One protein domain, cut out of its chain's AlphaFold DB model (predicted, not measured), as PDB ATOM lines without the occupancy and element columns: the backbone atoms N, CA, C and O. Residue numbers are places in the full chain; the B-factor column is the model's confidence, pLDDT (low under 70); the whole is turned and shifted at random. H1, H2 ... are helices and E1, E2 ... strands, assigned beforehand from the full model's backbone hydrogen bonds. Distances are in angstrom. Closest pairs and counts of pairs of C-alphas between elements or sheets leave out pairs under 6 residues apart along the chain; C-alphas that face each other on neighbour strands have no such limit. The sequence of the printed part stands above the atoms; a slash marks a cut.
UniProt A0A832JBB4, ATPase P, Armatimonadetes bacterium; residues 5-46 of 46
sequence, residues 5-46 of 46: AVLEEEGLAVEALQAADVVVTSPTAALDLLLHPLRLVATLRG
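Overview. This is residues 5 to 46 of the 46 residues of the protein "ATPase P" of Armatimonadetes bacterium (UniProt A0A832JBB4). The model is a flat, winding chain with one short strand, E1, in the middle, the helix H1 to one side of it, and the helices H2 and H3 making a corner to the other. Residues 5 to 6 run beside E1, and the loop of residues 7 to 13 swings out on H1's side before H1 begins. The printed part has 42 residues, with three named helices and one named strand in the order H1, E1, H2, H3; the class is mostly helix. It is only just compact, close to loose, with a radius of gyration of the C-alphas of 10.7 A, and spans 29 by 21 by 10 A.

Along the chain. The printed part begins at Ala 5, with its C-alpha at (46.086, 45.288, 1.515). H1 is residues 14 to 19, 8.7 A long from first to last C-alpha, and begins at C-alpha 14 at (39.865, 48.907, -5.418). E1 is residues 22 to 24, 6.7 A long. H2, residues 27 to 35, is the longest helix by residues and measures 12.7 A. H3, residues 37 to 44, measures 10.5 A and ends at C-alpha 44 at (41.004, 44.036, 14.140).

Arrangement. E1 pairs with no named strand, but residues 5 to 6 pair with its residues 23 to 24, parallel. The closest C-alphas of H1 and E1, Leu 17 and Val 23, are 7.3 A apart. Those of E1 and H2, Val 24 and Ala 30, are 6.3 A apart. Those of E1 and H3, Val 22 and Leu 44, are 7.5 A apart. H2 and H3 only just touch, with 3 pairs of C-alphas within 8 A, and touch only at the corner; the closest C-alphas, Leu 33 and Leu 40, are 5.3 A apart. They run opposite ways at a steep tilt of 68 degrees, only just short of about perpendicular. H1 is apart from H2 and H3. In H1, H2 and H3 every O i to N i+4 pair is within hydrogen-bond range.

Size, cuts and confidence. The C-alphas of Glu 10 and Leu 38, the two farthest apart, are 29.5 A from each other. Residues 34 to 39, of which 37 to 39 belong to H3, stand free. The printed part has no cut, and the links H1 to E1, E1 to H2 and H2 to H3 are tight. The mean pLDDT of the printed part is 95.2; residue 46, the chain's last, is under 70.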
ATOM      1  N   ALA A   5      45.805  44.464   2.685       98.12
ATOM      2  CA  ALA A   5      46.086  45.288   1.515       98.12
ATOM      3  C   ALA A   5      47.252  46.245   1.790       98.12
ATOM      4  O   ALA A   5      47.395  46.769   2.897       98.12
ATOM      5  N   VAL A   6      48.067  46.498   0.767       97.88
ATOM      6  CA  VAL A   6      49.172  47.461   0.819       97.88
ATOM      7  C   VAL A   6      48.838  48.634  -0.099       97.88
ATOM      8  O   VAL A   6      48.583  48.428  -1.282       97.88
ATOM      9  N   LEU A   7      48.815  49.842   0.457       97.94
ATOM     10  CA  LEU A   7      48.643  51.104  -0.257       97.94
ATOM     11  C   LEU A   7      50.004  51.798  -0.378       97.94
ATOM     12  O   LEU A   7      50.513  52.319   0.612       97.94
ATOM     13  N   GLU A   8      50.567  51.810  -1.582       96.50
ATOM     14  CA  GLU A   8      51.800  52.543  -1.900       96.50
ATOM     15  C   GLU A   8      51.483  53.820  -2.698       96.50
ATOM     16  O   GLU A   8      50.317  54.170  -2.897       96.50
ATOM     17  N   GLU A   9      52.510  54.550  -3.138       96.81
ATOM     18  CA  GLU A   9      52.356  55.843  -3.829       96.81
ATOM     19  C   GLU A   9      51.561  55.738  -5.140       96.81
ATOM     20  O   GLU A   9      50.785  56.635  -5.465       96.81
ATOM     21  N   GLU A  10      51.687  54.614  -5.847       96.75
ATOM     22  CA  GLU A  10      50.949  54.318  -7.085       96.75
ATOM     23  C   GLU A  10      49.465  53.978  -6.836       96.75
ATOM     24  O   GLU A  10      48.685  53.790  -7.772       96.75
ATOM     25  N   GLY A  11      49.056  53.892  -5.568       96.12
ATOM     26  CA  GLY A  11      47.719  53.494  -5.158       96.12
ATOM     27  C   GLY A  11      47.598  51.996  -4.885       96.12
ATOM     28  O   GLY A  11      48.570  51.293  -4.608       96.12
ATOM     29  N   LEU A  12      46.358  51.511  -4.894       97.56
ATOM     30  CA  LEU A  12      46.016  50.118  -4.619       97.56
ATOM     31  C   LEU A  12      44.755  49.740  -5.409       97.56
ATOM     32  O   LEU A  12      43.890  50.588  -5.640       97.56
ATOM     33  N   ALA A  13      44.638  48.477  -5.824       98.06
ATOM     34  CA  ALA A  13      43.443  47.992  -6.515       98.06
ATOM     35  C   ALA A  13      42.192  48.123  -5.629       98.06
ATOM     36  O   ALA A  13      42.187  47.702  -4.469       98.06
ATOM     37  N   VAL A  14      41.104  48.665  -6.177       98.00
ATOM     38  CA  VAL A  14      39.865  48.907  -5.418       98.00
ATOM     39  C   VAL A  14      39.298  47.601  -4.862       98.00
ATOM     40  O   VAL A  14      38.851  47.551  -3.719       98.00
ATOM     41  N   GLU A  15      39.381  46.523  -5.632       98.38
ATOM     42  CA  GLU A  15      38.924  45.194  -5.237       98.38
ATOM     43  C   GLU A  15      39.723  44.656  -4.042       98.38
ATOM     44  O   GLU A  15      39.153  44.044  -3.142       98.38
ATOM     45  N   ALA A  16      41.031  44.929  -3.988       97.81
ATOM     46  CA  ALA A  16      41.866  44.545  -2.854       97.81
ATOM     47  C   ALA A  16      41.520  45.356  -1.596       97.81
ATOM     48  O   ALA A  16      41.504  44.793  -0.504       97.81
ATOM     49  N   LEU A  17      41.186  46.644  -1.740       97.69
ATOM     50  CA  LEU A  17      40.741  47.483  -0.620       97.69
ATOM     51  C   LEU A  17      39.426  46.961  -0.035       97.69
ATOM     52  O   LEU A  17      39.272  46.897   1.179       97.69
ATOM     53  N   GLN A  18      38.488  46.573  -0.900       97.69
ATOM     54  CA  GLN A  18      37.173  46.073  -0.495       97.69
ATOM     55  C   GLN A  18      37.225  44.680   0.145       97.69
ATOM     56  O   GLN A  18      36.345  44.342   0.932       97.69
ATOM     57  N   ALA A  19      38.232  43.873  -0.194       97.38
ATOM     58  CA  ALA A  19      38.390  42.514   0.314       97.38
ATOM     59  C   ALA A  19      39.311  42.400   1.546       97.38
ATOM     60  O   ALA A  19      39.414  41.311   2.112       97.38
ATOM     61  N   ALA A  20      40.017  43.466   1.937       97.38
ATOM     62  CA  ALA A  20      41.005  43.425   3.014       97.38
ATOM     63  C   ALA A  20      40.400  43.658   4.407       97.38
ATOM     64  O   ALA A  20      39.509  44.485   4.582       97.38
ATOM     65  N   ASP A  21      40.965  42.989   5.416       96.56
ATOM     66  CA  ASP A  21      40.653  43.230   6.830       96.56
ATOM     67  C   ASP A  21      41.484  44.396   7.400       96.56
ATOM     68  O   ASP A  21      41.051  45.096   8.315       96.56
ATOM     69  N   VAL A  22      42.699  44.604   6.874       96.31
ATOM     70  CA  VAL A  22      43.621  45.680   7.271       96.31
ATOM     71  C   VAL A  22      44.298  46.274   6.040       96.31
ATOM     72  O   VAL A  22      44.696  45.547   5.130       96.31
ATOM     73  N   VAL A  23      44.497  47.593   6.043       97.31
ATOM     74  CA  VAL A  23      45.301  48.307   5.043       97.31
ATOM     75  C   VAL A  23      46.568  48.845   5.703       97.31
ATOM     76  O   VAL A  23      46.505  49.449   6.774       97.31
ATOM     77  N   VAL A  24      47.719  48.639   5.067       97.50
ATOM     78  CA  VAL A  24      49.022  49.167   5.501       97.50
ATOM     79  C   VAL A  24      49.689  49.964   4.385       97.50
ATOM     80  O   VAL A  24      49.308  49.852   3.226       97.50
ATOM     81  N   THR A  25      50.711  50.751   4.720       97.25
ATOM     82  CA  THR A  25      51.423  51.615   3.760       97.25
ATOM     83  C   THR A  25      52.705  51.004   3.192       97.25
ATOM     84  O   THR A  25      53.391  51.642   2.401       97.25
ATOM     85  N   SER A  26      53.083  49.797   3.623       97.44
ATOM     86  CA  SER A  26      54.222  49.069   3.055       97.44
ATOM     87  C   SER A  26      54.128  47.563   3.317       97.44
ATOM     88  O   SER A  26      53.522  47.142   4.312       97.44
ATOM     89  N   PRO A  27      54.778  46.723   2.492       96.62
ATOM     90  CA  PRO A  27      54.840  45.282   2.727       96.62
ATOM     91  C   PRO A  27      55.520  44.930   4.057       96.62
ATOM     92  O   PRO A  27      55.084  44.019   4.760       96.62
ATOM     93  N   THR A  28      56.551  45.681   4.454       97.75
ATOM     94  CA  THR A  28      57.243  45.472   5.734       97.75
ATOM     95  C   THR A  28      56.305  45.696   6.918       97.75
ATOM     96  O   THR A  28      56.312  44.903   7.853       97.75
ATOM     97  N   ALA A  29      55.430  46.708   6.857       96.44
ATOM     98  CA  ALA A  29      54.433  46.932   7.900       96.44
ATOM     99  C   ALA A  29      53.428  45.768   8.006       96.44
ATOM    100  O   ALA A  29      53.023  45.418   9.115       96.44
ATOM    101  N   ALA A  30      53.060  45.130   6.885       96.56
ATOM    102  CA  ALA A  30      52.233  43.920   6.902       96.56
ATOM    103  C   ALA A  30      52.943  42.769   7.630       96.56
ATOM    104  O   ALA A  30      52.359  42.144   8.514       96.56
ATOM    105  N   LEU A  31      54.215  42.516   7.299       96.94
ATOM    106  CA  LEU A  31      55.014  41.473   7.949       96.94
ATOM    107  C   LEU A  31      55.205  41.757   9.445       96.94
ATOM    108  O   LEU A  31      55.057  40.854  10.265       96.94
ATOM    109  N   ASP A  32      55.440  43.012   9.821       96.44
ATOM    110  CA  ASP A  32      55.580  43.421  11.219       96.44
ATOM    111  C   ASP A  32      54.325  43.138  12.052       96.44
ATOM    112  O   ASP A  32      54.447  42.795  13.231       96.44
ATOM    113  N   LEU A  33      53.128  43.258  11.468       95.31
ATOM    114  CA  LEU A  33      51.874  42.896  12.137       95.31
ATOM    115  C   LEU A  33      51.765  41.386  12.380       95.31
ATOM    116  O   LEU A  33      51.239  40.980  13.416       95.31
ATOM    117  N   LEU A  34      52.296  40.565  11.469       94.94
ATOM    118  CA  LEU A  34      52.351  39.108  11.634       94.94
ATOM    119  C   LEU A  34      53.373  38.694  12.702       94.94
ATOM    120  O   LEU A  34      53.122  37.762  13.463       94.94
ATOM    121  N   LEU A  35      54.501  39.404  12.786       96.44
ATOM    122  CA  LEU A  35      55.535  39.174  13.801       96.44
ATOM    123  C   LEU A  35      55.115  39.663  15.197       96.44
ATOM    124  O   LEU A  35      55.551  39.106  16.204       96.44
ATOM    125  N   HIS A  36      54.248  40.677  15.271       95.19
ATOM    126  CA  HIS A  36      53.769  41.279  16.519       95.19
ATOM    127  C   HIS A  36      52.234  41.204  16.623       95.19
ATOM    128  O   HIS A  36      51.553  42.236  16.591       95.19
ATOM    129  N   PRO A  37      51.664  39.999  16.808       91.19
ATOM    130  CA  PRO A  37      50.232  39.741  16.636       91.19
ATOM    131  C   PRO A  37      49.324  40.541  17.578       91.19
ATOM    132  O   PRO A  37      48.175  40.805  17.238       91.19
ATOM    133  N   LEU A  38      49.821  41.001  18.731       95.00
ATOM    134  CA  LEU A  38      49.047  41.877  19.620       95.00
ATOM    135  C   LEU A  38      48.653  43.202  18.947       95.00
ATOM    136  O   LEU A  38      47.561  43.708  19.198       95.00
ATOM    137  N   ARG A  39      49.507  43.749  18.069       90.44
ATOM    138  CA  ARG A  39      49.205  44.963  17.290       90.44
ATOM    139  C   ARG A  39      48.106  44.693  16.269       90.44
ATOM    140  O   ARG A  39      47.189  45.492  16.139       90.44
ATOM    141  N   LEU A  40      48.181  43.547  15.599       92.75
ATOM    142  CA  LEU A  40      47.183  43.116  14.627       92.75
ATOM    143  C   LEU A  40      45.811  42.914  15.285       92.75
ATOM    144  O   LEU A  40      44.813  43.441  14.803       92.75
ATOM    145  N   VAL A  41      45.763  42.224  16.429       92.38
ATOM    146  CA  VAL A  41      44.528  42.054  17.211       92.38
ATOM    147  C   VAL A  41      43.972  43.407  17.652       92.38
ATOM    148  O   VAL A  41      42.764  43.617  17.592       92.38
ATOM    149  N   ALA A  42      44.833  44.346  18.060       92.81
ATOM    150  CA  ALA A  42      44.411  45.689  18.451       92.81
ATOM    151  C   ALA A  42      43.771  46.498  17.308       92.81
ATOM    152  O   ALA A  42      42.914  47.334  17.591       92.81
ATOM    153  N   THR A  43      44.155  46.237  16.056       91.31
ATOM    154  CA  THR A  43      43.551  46.837  14.856       91.31
ATOM    155  C   THR A  43      42.236  46.158  14.470       91.31
ATOM    156  O   THR A  43      41.292  46.840  14.091       91.31
ATOM    157  N   LEU A  44      42.160  44.828  14.584       92.94
ATOM    158  CA  LEU A  44      41.004  44.036  14.140       92.94
ATOM    159  C   LEU A  44      39.831  44.002  15.127       92.94
ATOM    160  O   LEU A  44      38.727  43.621  14.757       92.94
ATOM    161  N   ARG A  45      40.055  44.369  16.390       89.81
ATOM    162  CA  ARG A  45      39.052  44.336  17.471       89.81
ATOM    163  C   ARG A  45      37.990  45.450  17.407       89.81
ATOM    164  O   ARG A  45      37.535  45.866  18.470       89.81
ATOM    165  N   GLY A  46      37.692  45.966  16.211       65.12
ATOM    166  CA  GLY A  46      36.667  46.994  15.985       65.12
ATOM    167  C   GLY A  46      35.365  46.713  16.725       65.12
ATOM    168  O   GLY A  46      34.986  45.524  16.824       65.12
TER     169      GLY A  46